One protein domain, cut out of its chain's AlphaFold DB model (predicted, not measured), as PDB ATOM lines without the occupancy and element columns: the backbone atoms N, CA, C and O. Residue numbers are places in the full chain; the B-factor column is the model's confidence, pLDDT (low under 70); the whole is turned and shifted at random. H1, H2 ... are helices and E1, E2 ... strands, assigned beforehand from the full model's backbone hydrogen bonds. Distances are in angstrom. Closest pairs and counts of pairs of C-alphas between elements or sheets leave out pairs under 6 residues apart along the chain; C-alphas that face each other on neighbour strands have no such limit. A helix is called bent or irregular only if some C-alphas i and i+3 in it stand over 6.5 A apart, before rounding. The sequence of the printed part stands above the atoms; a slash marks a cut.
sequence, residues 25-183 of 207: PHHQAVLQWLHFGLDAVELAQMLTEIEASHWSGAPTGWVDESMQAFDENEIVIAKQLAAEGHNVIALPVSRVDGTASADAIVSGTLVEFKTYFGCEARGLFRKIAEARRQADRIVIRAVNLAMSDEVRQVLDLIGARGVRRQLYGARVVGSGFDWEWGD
ATOM      1  N   PRO A  25     179.978 215.027 252.308       67.94
ATOM      2  CA  PRO A  25     178.936 213.997 252.374       67.94
ATOM      3  C   PRO A  25     179.384 212.654 251.770       67.94
ATOM      4  O   PRO A  25     179.031 211.600 252.295       67.94
ATOM      5  N   HIS A  26     180.255 212.677 250.754       72.69
ATOM      6  CA  HIS A  26     180.840 211.474 250.154       72.69
ATOM      7  C   HIS A  26     181.675 210.654 251.151       72.69
ATOM      8  O   HIS A  26     181.677 209.428 251.099       72.69
ATOM      9  N   HIS A  27     182.336 211.309 252.110       73.69
ATOM     10  CA  HIS A  27     183.194 210.635 253.081       73.69
ATOM     11  C   HIS A  27     182.416 209.648 253.958       73.69
ATOM     12  O   HIS A  27     182.910 208.564 254.246       73.69
ATOM     13  N   GLN A  28     181.194 209.994 254.379       75.44
ATOM     14  CA  GLN A  28     180.379 209.098 255.206       75.44
ATOM     15  C   GLN A  28     179.953 207.847 254.431       75.44
ATOM     16  O   GLN A  28     180.062 206.747 254.967       75.44
ATOM     17  N   ALA A  29     179.545 207.989 253.166       75.75
ATOM     18  CA  ALA A  29     179.196 206.848 252.319       75.75
ATOM     19  C   ALA A  29     180.406 205.932 252.064       75.75
ATOM     20  O   ALA A  29     180.314 204.718 252.231       75.75
ATOM     21  N   VAL A  30     181.572 206.511 251.758       74.12
ATOM     22  CA  VAL A  30     182.806 205.736 251.552       74.12
ATOM     23  C   VAL A  30     183.268 205.055 252.847       74.12
ATOM     24  O   VAL A  30     183.692 203.903 252.809       74.12
ATOM     25  N   LEU A  31     183.151 205.705 254.013       77.50
ATOM     26  CA  LEU A  31     183.432 205.051 255.296       77.50
ATOM     27  C   LEU A  31     182.485 203.882 255.562       77.50
ATOM     28  O   LEU A  31     182.934 202.845 256.044       77.50
ATOM     29  N   GLN A  32     181.196 204.034 255.256       74.25
ATOM     30  CA  GLN A  32     180.241 202.942 255.423       74.25
ATOM     31  C   GLN A  32     180.605 201.752 254.535       74.25
ATOM     32  O   GLN A  32     180.610 200.621 255.012       74.25
ATOM     33  N   TRP A  33     181.011 202.005 253.294       74.06
ATOM     34  CA  TRP A  33     181.524 200.970 252.404       74.06
ATOM     35  C   TRP A  33     182.765 200.266 252.962       74.06
ATOM     36  O   TRP A  33     182.771 199.043 253.094       74.06
ATOM     37  N   LEU A  34     183.776 201.027 253.392       73.12
ATOM     38  CA  LEU A  34     185.005 200.461 253.953       73.12
ATOM     39  C   LEU A  34     184.778 199.647 255.235       73.12
ATOM     40  O   LEU A  34     185.526 198.705 255.493       73.12
ATOM     41  N   HIS A  35     183.817 200.048 256.073       73.50
ATOM     42  CA  HIS A  35     183.660 199.503 257.426       73.50
ATOM     43  C   HIS A  35     182.569 198.440 257.542       73.50
ATOM     44  O   HIS A  35     182.710 197.508 258.331       73.50
ATOM     45  N   PHE A  36     181.490 198.570 256.770       72.25
ATOM     46  CA  PHE A  36     180.360 197.640 256.797       72.25
ATOM     47  C   PHE A  36     180.372 196.654 255.631       72.25
ATOM     48  O   PHE A  36     179.540 195.753 255.604       72.25
ATOM     49  N   GLY A  37     181.329 196.789 254.704       68.12
ATOM     50  CA  GLY A  37     181.455 195.894 253.560       68.12
ATOM     51  C   GLY A  37     180.246 195.962 252.637       68.12
ATOM     52  O   GLY A  37     179.843 194.927 252.111       68.12
ATOM     53  N   LEU A  38     179.675 197.165 252.474       68.75
ATOM     54  CA  LEU A  38     178.659 197.405 251.449       68.75
ATOM     55  C   LEU A  38     179.199 196.935 250.102       68.75
ATOM     56  O   LEU A  38     180.405 197.019 249.835       68.75
ATOM     57  N   ASP A  39     178.313 196.441 249.248       73.62
ATOM     58  CA  ASP A  39     178.751 196.115 247.903       73.62
ATOM     59  C   ASP A  39     179.043 197.405 247.106       73.62
ATOM     60  O   ASP A  39     178.662 198.523 247.468       73.62
ATOM     61  N   ALA A  40     179.798 197.267 246.018       69.69
ATOM     62  CA  ALA A  40     180.191 198.406 245.196       69.69
ATOM     63  C   ALA A  40     178.976 199.106 244.538       69.69
ATOM     64  O   ALA A  40     179.007 200.311 244.296       69.69
ATOM     65  N   VAL A  41     177.890 198.373 244.277       72.06
ATOM     66  CA  VAL A  41     176.656 198.909 243.685       72.06
ATOM     67  C   VAL A  41     175.915 199.781 244.696       72.06
ATOM     68  O   VAL A  41     175.488 200.878 244.341       72.06
ATOM     69  N   GLU A  42     175.812 199.342 245.949       75.75
ATOM     70  CA  GLU A  42     175.228 200.112 247.050       75.75
ATOM     71  C   GLU A  42     176.001 201.417 247.279       75.75
ATOM     72  O   GLU A  42     175.394 202.486 247.363       75.75
ATOM     73  N   LEU A  43     177.340 201.366 247.280       77.62
ATOM     74  CA  LEU A  43     178.172 202.572 247.360       77.62
ATOM     75  C   LEU A  43     177.895 203.534 246.192       77.62
ATOM     76  O   LEU A  43     177.730 204.737 246.408       77.62
ATOM     77  N   ALA A  44     177.842 203.021 244.959       71.25
ATOM     78  CA  ALA A  44     177.581 203.833 243.772       71.25
ATOM     79  C   ALA A  44     176.191 204.491 243.819       71.25
ATOM     80  O   ALA A  44     176.052 205.667 243.479       71.25
ATOM     81  N   GLN A  45     175.171 203.767 244.289       75.94
ATOM     82  CA  GLN A  45     173.817 204.298 244.471       75.94
ATOM     83  C   GLN A  45     173.789 205.407 245.524       75.94
ATOM     84  O   GLN A  45     173.327 206.507 245.228       75.94
ATOM     85  N   MET A  46     174.361 205.165 246.707       79.06
ATOM     86  CA  MET A  46     174.442 206.174 247.767       79.06
ATOM     87  C   MET A  46     175.154 207.444 247.296       79.06
ATOM     88  O   MET A  46     174.718 208.556 247.587       79.06
ATOM     89  N   LEU A  47     176.255 207.295 246.559       75.00
ATOM     90  CA  LEU A  47     177.009 208.441 246.061       75.00
ATOM     91  C   LEU A  47     176.293 209.152 244.914       75.00
ATOM     92  O   LEU A  47     176.336 210.375 244.867       75.00
ATOM     93  N   THR A  48     175.556 208.434 244.067       72.88
ATOM     94  CA  THR A  48     174.658 209.044 243.074       72.88
ATOM     95  C   THR A  48     173.562 209.872 243.751       72.88
ATOM     96  O   THR A  48     173.274 210.983 243.313       72.88
ATOM     97  N   GLU A  49     172.970 209.381 244.842       77.88
ATOM     98  CA  GLU A  49     171.969 210.125 245.622       77.88
ATOM     99  C   GLU A  49     172.571 211.362 246.305       77.88
ATOM    100  O   GLU A  49     171.971 212.444 246.304       77.88
ATOM    101  N   ILE A  50     173.784 211.235 246.851       74.94
ATOM    102  CA  ILE A  50     174.545 212.363 247.403       74.94
ATOM    103  C   ILE A  50     174.841 213.387 246.301       74.94
ATOM    104  O   ILE A  50     174.616 214.579 246.494       74.94
ATOM    105  N   GLU A  51     175.286 212.963 245.122       71.31
ATOM    106  CA  GLU A  51     175.535 213.879 244.010       71.31
ATOM    107  C   GLU A  51     174.248 214.571 243.536       71.31
ATOM    108  O   GLU A  51     174.221 215.796 243.424       71.31
ATOM    109  N   ALA A  52     173.155 213.827 243.350       69.88
ATOM    110  CA  ALA A  52     171.863 214.377 242.937       69.88
ATOM    111  C   ALA A  52     171.283 215.384 243.947       69.88
ATOM    112  O   ALA A  52     170.573 216.312 243.558       69.88
ATOM    113  N   SER A  53     171.577 215.213 245.239       70.31
ATOM    114  CA  SER A  53     171.103 216.102 246.310       70.31
ATOM    115  C   SER A  53     172.017 217.304 246.568       70.31
ATOM    116  O   SER A  53     171.525 218.375 246.927       70.31
ATOM    117  N   HIS A  54     173.333 217.165 246.383       62.91
ATOM    118  CA  HIS A  54     174.306 218.226 246.676       62.91
ATOM    119  C   HIS A  54     174.655 219.109 245.476       62.91
ATOM    120  O   HIS A  54     175.157 220.221 245.656       62.91
ATOM    121  N   TRP A  55     174.397 218.633 244.263       61.88
ATOM    122  CA  TRP A  55     174.765 219.294 243.023       61.88
ATOM    123  C   TRP A  55     173.445 219.480 242.295       61.88
ATOM    124  O   TRP A  55     172.758 218.504 242.021       61.88
ATOM    125  N   SER A  56     173.037 220.724 242.044       53.19
ATOM    126  CA  SER A  56     171.715 221.086 241.510       53.19
ATOM    127  C   SER A  56     171.522 220.682 240.036       53.19
ATOM    128  O   SER A  56     171.167 221.508 239.197       53.19
ATOM    129  N   GLY A  57     171.791 219.417 239.711       50.88
ATOM    130  CA  GLY A  57     171.564 218.780 238.422       50.88
ATOM    131  C   GLY A  57     172.695 218.906 237.400       50.88
ATOM    132  O   GLY A  57     172.432 218.700 236.217       50.88
ATOM    133  N   ALA A  58     173.931 219.259 237.785       55.69
ATOM    134  CA  ALA A  58     175.039 219.303 236.829       55.69
ATOM    135  C   ALA A  58     176.416 218.972 237.440       55.69
ATOM    136  O   ALA A  58     176.743 219.468 238.522       55.69
ATOM    137  N   PRO A  59     177.251 218.212 236.711       62.84
ATOM    138  CA  PRO A  59     178.674 218.093 236.997       62.84
ATOM    139  C   PRO A  59     179.367 219.475 237.019       62.84
ATOM    140  O   PRO A  59     179.101 220.308 236.145       62.84
ATOM    141  N   THR A  60     180.208 219.759 238.026       71.19
ATOM    142  CA  THR A  60     180.886 221.070 238.193       71.19
ATOM    143  C   THR A  60     182.361 221.060 237.801       71.19
ATOM    144  O   THR A  60     182.974 222.126 237.736       71.19
ATOM    145  N   GLY A  61     182.927 219.890 237.506       79.81
ATOM    146  CA  GLY A  61     184.335 219.747 237.153       79.81
ATOM    147  C   GLY A  61     185.264 219.699 238.362       79.81
ATOM    148  O   GLY A  61     186.345 220.286 238.340       79.81
ATOM    149  N   TRP A  62     184.827 219.064 239.448       86.88
ATOM    150  CA  TRP A  62     185.566 219.007 240.710       86.88
ATOM    151  C   TRP A  62     186.301 217.673 240.883       86.88
ATOM    152  O   TRP A  62     185.753 216.624 240.551       86.88
ATOM    153  N   VAL A  63     187.505 217.712 241.464       90.50
ATOM    154  CA  VAL A  63     188.270 216.523 241.876       90.50
ATOM    155  C   VAL A  63     188.367 216.488 243.405       90.50
ATOM    156  O   VAL A  63     188.877 217.429 244.009       90.50
ATOM    157  N   ASP A  64     187.877 215.416 244.029       89.12
ATOM    158  CA  ASP A  64     187.925 215.171 245.473       89.12
ATOM    159  C   ASP A  64     188.921 214.045 245.801       89.12
ATOM    160  O   ASP A  64     188.681 212.877 245.500       89.12
ATOM    161  N   GLU A  65     190.033 214.412 246.439       90.94
ATOM    162  CA  GLU A  65     191.095 213.508 246.916       90.94
ATOM    163  C   GLU A  65     191.117 213.407 248.456       90.94
ATOM    164  O   GLU A  65     192.117 213.016 249.060       90.94
ATOM    165  N   SER A  66     190.035 213.814 249.134       84.31
ATOM    166  CA  SER A  66     190.002 213.893 250.604       84.31
ATOM    167  C   SER A  66     190.116 212.535 251.306       84.31
ATOM    168  O   SER A  66     190.526 212.486 252.469       84.31
ATOM    169  N   MET A  67     189.774 211.447 250.607       82.00
ATOM    170  CA  MET A  67     189.822 210.071 251.113       82.00
ATOM    171  C   MET A  67     191.098 209.322 250.746       82.00
ATOM    172  O   MET A  67     191.668 208.606 251.569       82.00
ATOM    173  N   GLN A  68     191.539 209.485 249.506       89.06
ATOM    174  CA  GLN A  68     192.774 208.939 248.972       89.06
ATOM    175  C   GLN A  68     193.274 209.914 247.904       89.06
ATOM    176  O   GLN A  68     192.478 210.465 247.150       89.06
ATOM    177  N   ALA A  69     194.585 210.134 247.850       93.88
ATOM    178  CA  ALA A  69     195.187 210.851 246.736       93.88
ATOM    179  C   ALA A  69     195.240 209.938 245.509       93.88
ATOM    180  O   ALA A  69     195.586 208.758 245.638       93.88
ATOM    181  N   PHE A  70     194.944 210.496 244.341       94.94
ATOM    182  CA  PHE A  70     195.240 209.829 243.085       94.94
ATOM    183  C   PHE A  70     196.752 209.705 242.911       94.94
ATOM    184  O   PHE A  70     197.522 210.579 243.330       94.94
ATOM    185  N   ASP A  71     197.194 208.635 242.257       95.50
ATOM    186  CA  ASP A  71     198.579 208.568 241.810       95.50
ATOM    187  C   ASP A  71     198.859 209.570 240.666       95.50
ATOM    188  O   ASP A  71     197.964 210.223 240.119       95.50
ATOM    189  N   GLU A  72     200.134 209.709 240.288       95.31
ATOM    190  CA  GLU A  72     200.573 210.659 239.254       95.31
ATOM    191  C   GLU A  72     199.893 210.457 237.889       95.31
ATOM    192  O   GLU A  72     199.794 211.400 237.102       95.31
ATOM    193  N   ASN A  73     199.426 209.247 237.585       95.00
ATOM    194  CA  ASN A  73     198.774 208.915 236.324       95.00
ATOM    195  C   ASN A  73     197.255 209.070 236.409       95.00
ATOM    196  O   ASN A  73     196.633 209.603 235.487       95.00
ATOM    197  N   GLU A  74     196.661 208.625 237.510       96.12
ATOM    198  CA  GLU A  74     195.235 208.735 237.797       96.12
ATOM    199  C   GLU A  74     194.797 210.197 237.880       96.12
ATOM    200  O   GLU A  74     193.784 210.570 237.286       96.12
ATOM    201  N   ILE A  75     195.603 211.065 238.505       96.75
ATOM    202  CA  ILE A  75     195.267 212.488 238.645       96.75
ATOM    203  C   ILE A  75     195.164 213.197 237.290       96.75
ATOM    204  O   ILE A  75     194.417 214.165 237.142       96.75
ATOM    205  N   VAL A  76     195.895 212.729 236.273       96.19
ATOM    206  CA  VAL A  76     195.805 213.284 234.915       96.19
ATOM    207  C   VAL A  76     194.452 212.947 234.295       96.19
ATOM    208  O   VAL A  76     193.829 213.822 233.695       96.19
ATOM    209  N   ILE A  77     193.980 211.711 234.480       96.44
ATOM    210  CA  ILE A  77     192.653 211.280 234.028       96.44
ATOM    211  C   ILE A  77     191.577 212.059 234.789       96.44
ATOM    212  O   ILE A  77     190.713 212.669 234.164       96.44
ATOM    213  N   ALA A  78     191.674 212.129 236.118       95.94
ATOM    214  CA  ALA A  78     190.724 212.851 236.959       95.94
ATOM    215  C   ALA A  78     190.604 214.331 236.563       95.94
ATOM    216  O   ALA A  78     189.501 214.843 236.388       95.94
ATOM    217  N   LYS A  79     191.734 215.017 236.351       94.62
ATOM    218  CA  LYS A  79     191.753 216.419 235.904       94.62
ATOM    219  C   LYS A  79     191.171 216.602 234.510       94.62
ATOM    220  O   LYS A  79     190.501 217.605 234.273       94.62
ATOM    221  N   GLN A  80     191.425 215.668 233.594       93.56
ATOM    222  CA  GLN A  80     190.821 215.709 232.268       93.56
ATOM    223  C   GLN A  80     189.293 215.603 232.373       93.56
ATOM    224  O   GLN A  80     188.592 216.478 231.871       93.56
ATOM    225  N   LEU A  81     188.791 214.596 233.087       93.06
ATOM    226  CA  LEU A  81     187.360 214.386 233.311       93.06
ATOM    227  C   LEU A  81     186.713 215.588 234.021       93.06
ATOM    228  O   LEU A  81     185.617 216.015 233.668       93.06
ATOM    229  N   ALA A  82     187.415 216.200 234.969       90.75
ATOM    230  CA  ALA A  82     186.977 217.422 235.628       90.75
ATOM    231  C   ALA A  82     186.899 218.630 234.680       90.75
ATOM    232  O   ALA A  82     185.905 219.353 234.673       90.75
ATOM    233  N   ALA A  83     187.891 218.838 233.810       88.31
ATOM    234  CA  ALA A  83     187.849 219.904 232.798       88.31
ATOM    235  C   ALA A  83     186.691 219.720 231.794       88.31
ATOM    236  O   ALA A  83     186.119 220.675 231.258       88.31
ATOM    237  N   GLU A  84     186.333 218.466 231.574       86.81
ATOM    238  CA  GLU A  84     185.194 217.997 230.801       86.81
ATOM    239  C   GLU A  84     183.845 218.178 231.525       86.81
ATOM    240  O   GLU A  84     182.782 218.074 230.914       86.81
ATOM    241  N   GLY A  85     183.891 218.567 232.798       86.19
ATOM    242  CA  GLY A  85     182.750 218.901 233.636       86.19
ATOM    243  C   GLY A  85     182.461 217.848 234.693       86.19
ATOM    244  O   GLY A  85     181.736 218.156 235.623       86.19
ATOM    245  N   HIS A  86     183.032 216.648 234.616       87.19
ATOM    246  CA  HIS A  86     182.736 215.577 235.558       87.19
ATOM    247  C   HIS A  86     183.198 215.861 236.976       87.19
ATOM    248  O   HIS A  86     184.210 216.506 237.235       87.19
ATOM    249  N   ASN A  87     182.473 215.271 237.906       87.06
ATOM    250  CA  ASN A  87     182.894 215.204 239.292       87.06
ATOM    251  C   ASN A  87     183.681 213.922 239.444       87.06
ATOM    252  O   ASN A  87     183.201 212.882 238.998       87.06
ATOM    253  N   VAL A  88     184.869 213.996 240.024       90.94
ATOM    254  CA  VAL A  88     185.741 212.841 240.192       90.94
ATOM    255  C   VAL A  88     186.117 212.723 241.656       90.94
ATOM    256  O   VAL A  88     186.692 213.647 242.219       90.94
ATOM    257  N   ILE A  89     185.798 211.593 242.273       89.94
ATOM    258  CA  ILE A  89     186.098 211.307 243.676       89.94
ATOM    259  C   ILE A  89     187.041 210.110 243.705       89.94
ATOM    260  O   ILE A  89     186.700 209.055 243.172       89.94
ATOM    261  N   ALA A  90     188.213 210.269 244.310       92.06
ATOM    262  CA  ALA A  90     189.156 209.175 244.501       92.06
ATOM    263  C   ALA A  90     188.626 208.185 245.539       92.06
ATOM    264  O   ALA A  90     188.182 208.583 246.625       92.06
ATOM    265  N   LEU A  91     188.693 206.893 245.219       88.06
ATOM    266  CA  LEU A  91     188.256 205.846 246.127       88.06
ATOM    267  C   LEU A  91     189.431 205.183 246.851       88.06
ATOM    268  O   LEU A  91     190.458 204.887 246.240       88.06
ATOM    269  N   PRO A  92     189.281 204.907 248.159       85.75
ATOM    270  CA  PRO A  92     190.225 204.084 248.879       85.75
ATOM    271  C   PRO A  92     190.175 202.629 248.411       85.75
ATOM    272  O   PRO A  92     189.109 202.119 248.082       85.75
ATOM    273  N   VAL A  93     191.306 201.923 248.456       80.94
ATOM    274  CA  VAL A  93     191.323 200.476 248.182       80.94
ATOM    275  C   VAL A  93     190.447 199.732 249.200       80.94
ATOM    276  O   VAL A  93     190.705 199.797 250.409       80.94
ATOM    277  N   SER A  94     189.444 198.989 248.718       70.50
ATOM    278  CA  SER A  94     188.637 198.107 249.571       70.50
ATOM    279  C   SER A  94     189.508 197.079 250.293       70.50
ATOM    280  O   SER A  94     190.364 196.427 249.693       70.50
ATOM    281  N   ARG A  95     189.259 196.892 251.593       68.19
ATOM    282  CA  ARG A  95     189.906 195.853 252.415       68.19
ATOM    283  C   ARG A  95     189.074 194.575 252.532       68.19
ATOM    284  O   ARG A  95     189.466 193.667 253.259       68.19
ATOM    285  N   VAL A  96     187.923 194.516 251.864       65.94
ATOM    286  CA  VAL A  96     187.024 193.362 251.903       65.94
ATOM    287  C   VAL A  96     187.389 192.402 250.777       65.94
ATOM    288  O   VAL A  96     187.276 192.735 249.593       65.94
ATOM    289  N   ASP A  97     187.820 191.197 251.144       61.97
ATOM    290  CA  ASP A  97     188.214 190.164 250.187       61.97
ATOM    291  C   ASP A  97     187.106 189.889 249.161       61.97
ATOM    292  O   ASP A  97     185.947 189.652 249.499       61.97
ATOM    293  N   GLY A  98     187.477 189.913 247.880       63.44
ATOM    294  CA  GLY A  98     186.565 189.641 246.767       63.44
ATOM    295  C   GLY A  98     185.765 190.844 246.263       63.44
ATOM    296  O   GLY A  98     185.109 190.709 245.230       63.44
ATOM    297  N   THR A  99     185.852 192.016 246.903       65.12
ATOM    298  CA  THR A  99     185.282 193.249 246.335       65.12
ATOM    299  C   THR A  99     186.268 193.922 245.388       65.12
ATOM    300  O   THR A  99     187.411 194.222 245.730       65.12
ATOM    301  N   ALA A 100     185.817 194.126 244.157       64.56
ATOM    302  CA  ALA A 100     186.524 194.908 243.164       64.56
ATOM    303  C   ALA A 100     186.501 196.385 243.599       64.56
ATOM    304  O   ALA A 100     185.432 196.924 243.882       64.56
ATOM    305  N   SER A 101     187.673 197.010 243.720       78.12
ATOM    306  CA  SER A 101     187.803 198.415 244.106       78.12
ATOM    307  C   SER A 101     188.110 199.214 242.853       78.12
ATOM    308  O   SER A 101     189.210 199.082 242.322       78.12
ATOM    309  N   ALA A 102     187.136 199.986 242.383       88.06
ATOM    310  CA  ALA A 102     187.385 200.985 241.356       88.06
ATOM    311  C   ALA A 102     188.318 202.075 241.905       88.06
ATOM    312  O   ALA A 102     188.292 202.361 243.104       88.06
ATOM    313  N   ASP A 103     189.095 202.700 241.024       92.81
ATOM    314  CA  ASP A 103     189.993 203.804 241.391       92.81
ATOM    315  C   ASP A 103     189.218 205.093 241.736       92.81
ATOM    316  O   ASP A 103     189.642 205.893 242.576       92.81
ATOM    317  N   ALA A 104     188.067 205.312 241.091       92.00
ATOM    318  CA  ALA A 104     187.303 206.541 241.246       92.00
ATOM    319  C   ALA A 104     185.793 206.356 241.109       92.00
ATOM    320  O   ALA A 104     185.286 205.369 240.571       92.00
ATOM    321  N   ILE A 105     185.078 207.396 241.526       88.38
ATOM    322  CA  ILE A 105     183.707 207.665 241.112       88.38
ATOM    323  C   ILE A 105     183.697 208.884 240.215       88.38
ATOM    324  O   ILE A 105     184.236 209.928 240.571       88.38
ATOM    325  N   VAL A 106     183.086 208.737 239.045       89.69
ATOM    326  CA  VAL A 106     182.959 209.782 238.039       89.69
ATOM    327  C   VAL A 106     181.481 210.068 237.835       89.69
ATOM    328  O   VAL A 106     180.784 209.307 237.169       89.69
ATOM    329  N   SER A 107     181.004 211.184 238.390       85.00
ATOM    330  CA  SER A 107     179.586 211.573 238.349       85.00
ATOM    331  C   SER A 107     178.673 210.415 238.805       85.00
ATOM    332  O   SER A 107     177.880 209.896 238.023       85.00
ATOM    333  N   GLY A 108     178.895 209.898 240.017       80.25
ATOM    334  CA  GLY A 108     178.112 208.804 240.611       80.25
ATOM    335  C   GLY A 108     178.413 207.395 240.077       80.25
ATOM    336  O   GLY A 108     177.928 206.411 240.631       80.25
ATOM    337  N   THR A 109     179.243 207.263 239.039       84.81
ATOM    338  CA  THR A 109     179.575 205.966 238.425       84.81
ATOM    339  C   THR A 109     180.944 205.471 238.884       84.81
ATOM    340  O   THR A 109     181.911 206.220 238.804       84.81
ATOM    341  N   LEU A 110     181.061 204.212 239.316       86.38
ATOM    342  CA  LEU A 110     182.359 203.588 239.607       86.38
ATOM    343  C   LEU A 110     183.164 203.393 238.322       86.38
ATOM    344  O   LEU A 110     182.674 202.778 237.377       86.38
ATOM    345  N   VAL A 111     184.398 203.890 238.291       91.75
ATOM    346  CA  VAL A 111     185.256 203.849 237.103       91.75
ATOM    347  C   VAL A 111     186.674 203.442 237.479       91.75
ATOM    348  O   VAL A 111     187.297 204.030 238.359       91.75
ATOM    349  N   GLU A 112     187.200 202.461 236.750       94.62
ATOM    350  CA  GLU A 112     188.612 202.093 236.813       94.62
ATOM    351  C   GLU A 112     189.449 202.991 235.899       94.62
ATOM    352  O   GLU A 112     189.129 203.165 234.716       94.62
ATOM    353  N   PHE A 113     190.566 203.498 236.408       96.00
ATOM    354  CA  PHE A 113     191.535 204.272 235.649       96.00
ATOM    355  C   PHE A 113     192.733 203.406 235.270       96.00
ATOM    356  O   PHE A 113     193.318 202.668 236.061       96.00
ATOM    357  N   LYS A 114     193.162 203.491 234.011       95.31
ATOM    358  CA  LYS A 114     194.440 202.899 233.601       95.31
ATOM    359  C   LYS A 114     195.211 203.827 232.695       95.31
ATOM    360  O   LYS A 114     194.661 204.485 231.821       95.31
ATOM    361  N   THR A 115     196.526 203.781 232.834       95.56
ATOM    362  CA  THR A 115     197.429 204.401 231.869       95.56
ATOM    363  C   THR A 115     198.167 203.328 231.080       95.56
ATOM    364  O   THR A 115     198.694 202.359 231.630       95.56
ATOM    365  N   TYR A 116     198.173 203.479 229.757       95.81
ATOM    366  CA  TYR A 116     198.871 202.618 228.816       95.81
ATOM    367  C   TYR A 116     199.971 203.413 228.104       95.81
ATOM    368  O   TYR A 116     199.699 204.359 227.367       95.81
ATOM    369  N   PHE A 117     201.225 203.017 228.320       94.00
ATOM    370  CA  PHE A 117     202.404 203.693 227.760       94.00
ATOM    371  C   PHE A 117     202.940 203.066 226.467       94.00
ATOM    372  O   PHE A 117     203.868 203.608 225.869       94.00
ATOM    373  N   GLY A 118     202.401 201.916 226.051       90.69
ATOM    374  CA  GLY A 118     202.862 201.225 224.849       90.69
ATOM    375  C   GLY A 118     202.248 201.779 223.560       90.69
ATOM    376  O   GLY A 118     201.361 202.630 223.584       90.69
ATOM    377  N   CYS A 119     202.716 201.251 222.431       89.31
ATOM    378  CA  CYS A 119     202.269 201.622 221.085       89.31
ATOM    379  C   CYS A 119     201.512 200.493 220.360       89.31
ATOM    380  O   CYS A 119     201.092 200.660 219.220       89.31
ATOM    381  N   GLU A 120     201.331 199.335 221.001       91.12
ATOM    382  CA  GLU A 120     200.746 198.151 220.371       91.12
ATOM    383  C   GLU A 120     199.268 197.977 220.739       91.12
ATOM    384  O   GLU A 120     198.906 197.870 221.914       91.12
ATOM    385  N   ALA A 121     198.411 197.778 219.736       89.94
ATOM    386  CA  ALA A 121     196.988 197.505 219.947       89.94
ATOM    387  C   ALA A 121     196.744 196.284 220.868       89.94
ATOM    388  O   ALA A 121     195.862 196.285 221.728       89.94
ATOM    389  N   ARG A 122     197.588 195.246 220.778       90.56
ATOM    390  CA  ARG A 122     197.506 194.062 221.656       90.56
ATOM    391  C   ARG A 122     197.826 194.377 223.121       90.56
ATOM    392  O   ARG A 122     197.336 193.682 224.015       90.56
ATOM    393  N   GLY A 123     198.680 195.364 223.382       91.44
ATOM    394  CA  GLY A 123     198.962 195.835 224.737       91.44
ATOM    395  C   GLY A 123     197.756 196.557 225.332       91.44
ATOM    396  O   GLY A 123     197.360 196.243 226.454       91.44
ATOM    397  N   LEU A 124     197.107 197.417 224.540       91.94
ATOM    398  CA  LEU A 124     195.861 198.081 224.926       91.94
ATOM    399  C   LEU A 124     194.756 197.066 225.266       91.94
ATOM    400  O   LEU A 124     194.146 197.153 226.331       91.94
ATOM    401  N   PHE A 125     194.554 196.049 224.420       90.56
ATOM    402  CA  PHE A 125     193.566 194.992 224.679       90.56
ATOM    403  C   PHE A 125     193.797 194.289 226.023       90.56
ATOM    404  O   PHE A 125     192.854 194.050 226.777       90.56
ATOM    405  N   ARG A 126     195.058 193.954 226.335       89.88
ATOM    406  CA  ARG A 126     195.419 193.327 227.614       89.88
ATOM    407  C   ARG A 126     195.102 194.244 228.791       89.88
ATOM    408  O   ARG A 126     194.508 193.775 229.754       89.88
ATOM    409  N   LYS A 127     195.408 195.538 228.675       90.56
ATOM    410  CA  LYS A 127     195.136 196.520 229.731       90.56
ATOM    411  C   LYS A 127     193.640 196.649 230.035       90.56
ATOM    412  O   LYS A 127     193.252 196.618 231.196       90.56
ATOM    413  N   ILE A 128     192.796 196.688 229.004       87.94
ATOM    414  CA  ILE A 128     191.329 196.698 229.166       87.94
ATOM    415  C   ILE A 128     190.842 195.386 229.793       87.94
ATOM    416  O   ILE A 128     189.986 195.376 230.678       87.94
ATOM    417  N   ALA A 129     191.415 194.257 229.371       85.06
ATOM    418  CA  ALA A 129     191.068 192.952 229.917       85.06
ATOM    419  C   ALA A 129     191.495 192.748 231.384       85.06
ATOM    420  O   ALA A 129     190.927 191.866 232.035       85.06
ATOM    421  N   GLU A 130     192.468 193.512 231.880       85.25
ATOM    422  CA  GLU A 130     192.860 193.579 233.293       85.25
ATOM    423  C   GLU A 130     191.878 194.451 234.085       85.25
ATOM    424  O   GLU A 130     191.268 193.957 235.031       85.25
ATOM    425  N   ALA A 131     191.651 195.689 233.635       83.69
ATOM    426  CA  ALA A 131     190.809 196.677 234.317       83.69
ATOM    427  C   ALA A 131     189.355 196.228 234.522       83.69
ATOM    428  O   ALA A 131     188.760 196.490 235.560       83.69
ATOM    429  N   ARG A 132     188.798 195.447 233.590       80.00
ATOM    430  CA  ARG A 132     187.432 194.893 233.722       80.00
ATOM    431  C   ARG A 132     187.223 193.976 234.936       80.00
ATOM    432  O   ARG A 132     186.112 193.524 235.172       80.00
ATOM    433  N   ARG A 133     188.297 193.560 235.617       78.12
ATOM    434  CA  ARG A 133     188.197 192.778 236.860       78.12
ATOM    435  C   ARG A 133     187.926 193.667 238.075       78.12
ATOM    436  O   ARG A 133     187.630 193.124 239.132       78.12
ATOM    437  N   GLN A 134     188.093 194.979 237.923       78.31
ATOM    438  CA  GLN A 134     188.086 195.969 238.997       78.31
ATOM    439  C   GLN A 134     186.859 196.883 238.912       78.31
ATOM    440  O   GLN A 134     186.260 197.196 239.934       78.31
ATOM    441  N   ALA A 135     186.424 197.216 237.697       82.88
ATOM    442  CA  ALA A 135     185.162 197.903 237.467       82.88
ATOM    443  C   ALA A 135     184.517 197.467 236.150       82.88
ATOM    444  O   ALA A 135     185.163 196.927 235.246       82.88
ATOM    445  N   ASP A 136     183.223 197.732 236.039       85.38
ATOM    446  CA  ASP A 136     182.425 197.479 234.844       85.38
ATOM    447  C   ASP A 136     182.444 198.671 233.859       85.38
ATOM    448  O   ASP A 136     181.912 198.563 232.745       85.38
ATOM    449  N   ARG A 137     183.092 199.779 234.257       90.75
ATOM    450  CA  ARG A 137     183.436 200.973 233.469       90.75
ATOM    451  C   ARG A 137     184.915 201.294 233.578       90.75
ATOM    452  O   ARG A 137     185.497 201.209 234.655       90.75
ATOM    453  N   ILE A 138     185.529 201.680 232.462       93.69
ATOM    454  CA  ILE A 138     186.978 201.907 232.404       93.69
ATOM    455  C   ILE A 138     187.281 203.184 231.625       93.69
ATOM    456  O   ILE A 138     186.761 203.374 230.525       93.69
ATOM    457  N   VAL A 139     188.201 203.999 232.135       95.94
ATOM    458  CA  VAL A 139     188.842 205.081 231.380       95.94
ATOM    459  C   VAL A 139     190.329 204.778 231.248       95.94
ATOM    460  O   VAL A 139     191.039 204.581 232.235       95.94
ATOM    461  N   ILE A 140     190.817 204.730 230.008       95.94
ATOM    462  CA  ILE A 140     192.229 204.508 229.705       95.94
ATOM    463  C   ILE A 140     192.848 205.735 229.060       95.94
ATOM    464  O   ILE A 140     192.414 206.176 228.000       95.94
ATOM    465  N   ARG A 141     193.958 206.197 229.632       96.12
ATOM    466  CA  ARG A 141     194.863 207.149 228.990       96.12
ATOM    467  C   ARG A 141     195.979 206.412 228.250       96.12
ATOM    468  O   ARG A 141     196.814 205.757 228.869       96.12
ATOM    469  N   ALA A 142     196.028 206.523 226.928       95.69
ATOM    470  CA  ALA A 142     196.997 205.868 226.053       95.69
ATOM    471  C   ALA A 142     198.055 206.867 225.537       95.69
ATOM    472  O   ALA A 142     197.915 207.461 224.473       95.69
ATOM    473  N   VAL A 143     199.137 207.053 226.298       92.12
ATOM    474  CA  VAL A 143     200.078 208.192 226.171       92.12
ATOM    475  C   VAL A 143     200.844 208.230 224.845       92.12
ATOM    476  O   VAL A 143     201.145 209.306 224.342       92.12
ATOM    477  N   ASN A 144     201.154 207.066 224.274       89.44
ATOM    478  CA  ASN A 144     201.985 206.936 223.069       89.44
ATOM    479  C   ASN A 144     201.276 206.170 221.950       89.44
ATOM    480  O   ASN A 144     201.922 205.615 221.058       89.44
ATOM    481  N   LEU A 145     199.949 206.096 222.013       92.38
ATOM    482  CA  LEU A 145     199.155 205.368 221.039       92.38
ATOM    483  C   LEU A 145     198.439 206.364 220.134       92.38
ATOM    484  O   LEU A 145     197.713 207.226 220.621       92.38
ATOM    485  N   ALA A 146     198.631 206.227 218.826       91.56
ATOM    486  CA  ALA A 146     197.845 206.925 217.816       91.56
ATOM    487  C   ALA A 146     196.788 205.977 217.234       91.56
ATOM    488  O   ALA A 146     196.936 204.754 217.294       91.56
ATOM    489  N   MET A 147     195.729 206.534 216.649       93.38
ATOM    490  CA  MET A 147     194.699 205.739 215.985       93.38
ATOM    491  C   MET A 147     195.252 205.135 214.686       93.38
ATOM    492  O   MET A 147     195.393 205.837 213.685       93.38
ATOM    493  N   SER A 148     195.542 203.832 214.700       93.38
ATOM    494  CA  SER A 148     195.805 203.019 213.507       93.38
ATOM    495  C   SER A 148     194.616 202.107 213.193       93.38
ATOM    496  O   SER A 148     193.694 201.965 214.003       93.38
ATOM    497  N   ASP A 149     194.637 201.450 212.036       94.44
ATOM    498  CA  ASP A 149     193.603 200.477 211.681       94.44
ATOM    499  C   ASP A 149     193.595 199.279 212.639       94.44
ATOM    500  O   ASP A 149     192.526 198.796 213.012       94.44
ATOM    501  N   GLU A 150     194.762 198.844 213.118       94.00
ATOM    502  CA  GLU A 150     194.883 197.787 214.126       94.00
ATOM    503  C   GLU A 150     194.312 198.220 215.480       94.00
ATOM    504  O   GLU A 150     193.637 197.430 216.143       94.00
ATOM    505  N   VAL A 151     194.564 199.465 215.899       93.25
ATOM    506  CA  VAL A 151     193.990 200.018 217.136       93.25
ATOM    507  C   VAL A 151     192.471 200.066 217.027       93.25
ATOM    508  O   VAL A 151     191.794 199.564 217.922       93.25
ATOM    509  N   ARG A 152     191.936 200.571 215.909       93.56
ATOM    510  CA  ARG A 152     190.490 200.609 215.661       93.56
ATOM    511  C   ARG A 152     189.868 199.216 215.710       93.56
ATOM    512  O   ARG A 152     188.912 199.011 216.444       93.56
ATOM    513  N   GLN A 153     190.460 198.237 215.024       92.62
ATOM    514  CA  GLN A 153     189.977 196.851 215.045       92.62
ATOM    515  C   GLN A 153     189.968 196.254 216.457       92.62
ATOM    516  O   GLN A 153     189.041 195.526 216.818       92.62
ATOM    517  N   VAL A 154     190.986 196.546 217.272       91.50
ATOM    518  CA  VAL A 154     191.022 196.101 218.670       91.50
ATOM    519  C   VAL A 154     189.913 196.759 219.489       91.50
ATOM    520  O   VAL A 154     189.242 196.058 220.246       91.50
ATOM    521  N   LEU A 155     189.708 198.065 219.333       90.75
ATOM    522  CA  LEU A 155     188.660 198.819 220.018       90.75
ATOM    523  C   LEU A 155     187.256 198.322 219.625       90.75
ATOM    524  O   LEU A 155     186.446 198.012 220.498       90.75
ATOM    525  N   ASP A 156     187.005 198.096 218.337       89.44
ATOM    526  CA  ASP A 156     185.751 197.511 217.847       89.44
ATOM    527  C   ASP A 156     185.534 196.096 218.404       89.44
ATOM    528  O   ASP A 156     184.433 195.732 218.829       89.44
ATOM    529  N   LEU A 157     186.600 195.288 218.472       87.56
ATOM    530  CA  LEU A 157     186.548 193.951 219.063       87.56
ATOM    531  C   LEU A 157     186.225 193.996 220.560       87.56
ATOM    532  O   LEU A 157     185.523 193.113 221.061       87.56
ATOM    533  N   ILE A 158     186.745 194.993 221.279       83.56
ATOM    534  CA  ILE A 158     186.405 195.233 222.683       83.56
ATOM    535  C   ILE A 158     184.922 195.547 222.789       83.56
ATOM    536  O   ILE A 158     184.248 194.886 223.573       83.56
ATOM    537  N   GLY A 159     184.398 196.447 221.958       79.75
ATOM    538  CA  GLY A 159     182.978 196.773 221.973       79.75
ATOM    539  C   GLY A 159     182.082 195.565 221.686       79.75
ATOM    540  O   GLY A 159     181.147 195.263 222.429       79.75
ATOM    541  N   ALA A 160     182.427 194.773 220.670       81.81
ATOM    542  CA  ALA A 160     181.686 193.562 220.320       81.81
ATOM    543  C   ALA A 160     181.733 192.477 221.417       81.81
ATOM    544  O   ALA A 160     180.810 191.668 221.546       81.81
ATOM    545  N   ARG A 161     182.817 192.418 222.204       77.94
ATOM    546  CA  ARG A 161     183.010 191.407 223.260       77.94
ATOM    547  C   ARG A 161     182.637 191.888 224.661       77.94
ATOM    548  O   ARG A 161     182.406 191.028 225.513       77.94
ATOM    549  N   GLY A 162     182.583 193.195 224.901       66.94
ATOM    550  CA  GLY A 162     182.366 193.810 226.213       66.94
ATOM    551  C   GLY A 162     181.054 193.362 226.845       66.94
ATOM    552  O   GLY A 162     181.059 192.871 227.974       66.94
ATOM    553  N   VAL A 163     179.977 193.346 226.048       60.59
ATOM    554  CA  VAL A 163     178.633 192.891 226.459       60.59
ATOM    555  C   VAL A 163     178.653 191.483 227.059       60.59
ATOM    556  O   VAL A 163     177.985 191.202 228.047       60.59
ATOM    557  N   ARG A 164     179.457 190.571 226.498       60.09
ATOM    558  CA  ARG A 164     179.512 189.172 226.958       60.09
ATOM    559  C   ARG A 164     180.291 188.993 228.259       60.09
ATOM    560  O   ARG A 164     180.350 187.881 228.775       60.09
ATOM    561  N   ARG A 165     180.979 190.033 228.728       64.44
ATOM    562  CA  ARG A 165     181.965 189.938 229.807       64.44
ATOM    563  C   ARG A 165     181.780 191.002 230.890       64.44
ATOM    564  O   ARG A 165     182.756 191.297 231.570       64.44
ATOM    565  N   GLN A 166     180.555 191.517 231.037       75.81
ATOM    566  CA  GLN A 166     180.143 192.445 232.102       75.81
ATOM    567  C   GLN A 166     180.889 193.787 232.112       75.81
ATOM    568  O   GLN A 166     180.904 194.476 233.120       75.81
ATOM    569  N   LEU A 167     181.493 194.178 230.989       84.81
ATOM    570  CA  LEU A 167     181.918 195.557 230.783       84.81
ATOM    571  C   LEU A 167     180.734 196.277 230.148       84.81
ATOM    572  O   LEU A 167     180.307 195.828 229.083       84.81
ATOM    573  N   TYR A 168     180.212 197.351 230.741       87.56
ATOM    574  CA  TYR A 168     179.158 198.119 230.067       87.56
ATOM    575  C   TYR A 168     179.634 199.432 229.450       87.56
ATOM    576  O   TYR A 168     178.880 200.039 228.690       87.56
ATOM    577  N   GLY A 169     180.868 199.860 229.713       90.75
ATOM    578  CA  GLY A 169     181.413 201.007 229.007       90.75
ATOM    579  C   GLY A 169     182.917 201.152 229.140       90.75
ATOM    580  O   GLY A 169     183.518 200.737 230.130       90.75
ATOM    581  N   ALA A 170     183.533 201.725 228.117       92.06
ATOM    582  CA  ALA A 170     184.941 202.069 228.136       92.06
ATOM    583  C   ALA A 170     185.190 203.351 227.353       92.06
ATOM    584  O   ALA A 170     184.587 203.569 226.304       92.06
ATOM    585  N   ARG A 171     186.146 204.140 227.836       94.94
ATOM    586  CA  ARG A 171     186.718 205.271 227.119       94.94
ATOM    587  C   ARG A 171     188.226 205.115 227.013       94.94
ATOM    588  O   ARG A 171     188.887 204.724 227.972       94.94
ATOM    589  N   VAL A 172     188.776 205.400 225.840       94.69
ATOM    590  CA  VAL A 172     190.214 205.359 225.572       94.69
ATOM    591  C   VAL A 172     190.626 206.675 224.934       94.69
ATOM    592  O   VAL A 172     190.278 206.954 223.789       94.69
ATOM    593  N   VAL A 173     191.416 207.451 225.668       94.25
ATOM    594  CA  VAL A 173     191.961 208.734 225.227       94.25
ATOM    595  C   VAL A 173     193.413 208.522 224.824       94.25
ATOM    596  O   VAL A 173     194.249 208.203 225.669       94.25
ATOM    597  N   GLY A 174     193.722 208.680 223.541       91.06
ATOM    598  CA  GLY A 174     195.078 208.561 223.011       91.06
ATOM    599  C   GLY A 174     195.567 209.822 222.310       91.06
ATOM    600  O   GLY A 174     194.940 210.881 222.352       91.06
ATOM    601  N   SER A 175     196.712 209.719 221.640       89.56
ATOM    602  CA  SER A 175     197.319 210.839 220.922       89.56
ATOM    603  C   SER A 175     196.492 211.200 219.687       89.56
ATOM    604  O   SER A 175     196.601 210.560 218.640       89.56
ATOM    605  N   GLY A 176     195.662 212.236 219.823       89.06
ATOM    606  CA  GLY A 176     194.804 212.742 218.751       89.06
ATOM    607  C   GLY A 176     193.537 211.920 218.515       89.06
ATOM    608  O   GLY A 176     192.914 212.072 217.466       89.06
ATOM    609  N   PHE A 177     193.154 211.050 219.455       91.38
ATOM    610  CA  PHE A 177     191.877 210.349 219.392       91.38
ATOM    611  C   PHE A 177     191.233 210.205 220.769       91.38
ATOM    612  O   PHE A 177     191.915 210.090 221.785       91.38
ATOM    613  N   ASP A 178     189.909 210.151 220.759       93.25
ATOM    614  CA  ASP A 178     189.070 209.856 221.910       93.25
ATOM    615  C   ASP A 178     188.023 208.847 221.442       93.25
ATOM    616  O   ASP A 178     187.268 209.117 220.504       93.25
ATOM    617  N   TRP A 179     188.084 207.637 221.986       93.06
ATOM    618  CA  TRP A 179     187.194 206.547 221.613       93.06
ATOM    619  C   TRP A 179     186.338 206.151 222.801       93.06
ATOM    620  O   TRP A 179     186.851 205.954 223.900       93.06
ATOM    621  N   GLU A 180     185.053 205.950 222.545       92.38
ATOM    622  CA  GLU A 180     184.082 205.526 223.540       92.38
ATOM    623  C   GLU A 180     183.286 204.329 223.029       92.38
ATOM    624  O   GLU A 180     182.986 204.204 221.839       92.38
ATOM    625  N   TRP A 181     182.916 203.452 223.953       89.62
ATOM    626  CA  TRP A 181     181.979 202.370 223.713       89.62
ATOM    627  C   TRP A 181     181.068 202.165 224.914       89.62
ATOM    628  O   TRP A 181     181.512 202.243 226.060       89.62
ATOM    629  N   GLY A 182     179.818 201.803 224.622       86.69
ATOM    630  CA  GLY A 182     178.801 201.570 225.631       86.69
ATOM    631  C   GLY A 182     178.429 202.861 226.347       86.69
ATOM    632  O   GLY A 182     178.582 203.953 225.805       86.69
ATOM    633  N   ASP A 183     177.935 202.716 227.566       84.12
ATOM    634  CA  ASP A 183     177.531 203.842 228.398       84.12
ATOM    635  C   ASP A 183     178.559 204.031 229.509       84.12
ATOM    636  O   ASP A 183     178.357 203.588 230.644       84.12
TER     637      ASP A 183
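Overview. This is residues 25 to 183 of the 207 residues of an uncharacterized protein of Mycobacterium sp. 283mftsu (UniProt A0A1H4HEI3). A twisted sheet of six strands forms the core, with H4 and H5 side by side over one face of its E3 to E6 part and H3 over the opposite face. A helical hairpin, H1 and H2, packs at the E1 to E3 end through H2, with H1 beyond it. The printed part has 159 residues, with five named helices and six named strands that follow each other along the chain as H1 H2 H3 E1 E2 E3 H4 E4 H5 E5 E6; the sheet runs E1 E2 E3 E4 E5 E6 and is mixed, and the class is mixed, helices and strands, with 102 residues in named elements. It is compact, with a radius of gyration of the C-alphas of 15.6 A and spans of 46 by 33 by 27 A.

Along the chain. H1, residues 25 to 36, begins at C-alpha 25 (178.936, 213.997, 252.374). H2 is residues 40 to 54, 20.7 A, and H3 residues 74 to 83. E1 is residues 88 to 90, E2 104 to 106, and E3 109 to 116, 21.8 A. H4 is residues 121 to 131. E4, residues 137 to 146, is 22.1 A long and bends by 89 degrees at residue 143. H5, residues 149 to 165, 24.0 A, has a kink of 27 degrees near residue 159 and is only just irregular: C-alphas 160 and 163 are 6.9 A apart. E5 is residues 169 to 175, 20.4 A, and E6, residues 177 to 182, ends at C-alpha 182 (178.801, 201.570, 225.631).

Arrangement. E1 E2 E3 form a meander, each strand the antiparallel neighbour of the one before; N 89 and O 105 are 2.8 A apart, N 106 and O 109 2.8 A. E3, H4, E4 and E4, H5, E5 are strand-helix-strand units, parallel neighbour strands with a helix between, both with right-handed crossovers; N 114 and O 139 are 3.0 A apart, N 140 and O 171 2.8 A. E5 and E6 are an antiparallel hairpin, with N 172 and O 179 2.8 A apart. H4 and H5 touch, closest at the C-alphas of Ala 121 and Val 151, 4.8 A, at a shallow tilt of 26 degrees, the same way. H3 lies on the opposite face; its C-alpha 78 is 5.9 A from that of Val 88. H2 is on the sheet, and H1 is not on it; they touch, closest at the C-alphas of Trp 33 and Leu 43, 6.3 A. Every O i to N i+4 pair is within hydrogen-bond range in H2, H3 and H4; in H1 7 of 8 are, in H5 10 of 13.

Size, cuts and confidence. The C-alphas farthest apart are those of Phe 36 and Asp 149, 47.1 A. The printed part has no cut. The links H2 to H3 and E1 to E2 are long. Mean pLDDT of the printed part is 83.7; 21 residues are under 70, among them 54 to 59, 95 to 100 and 162 to 165.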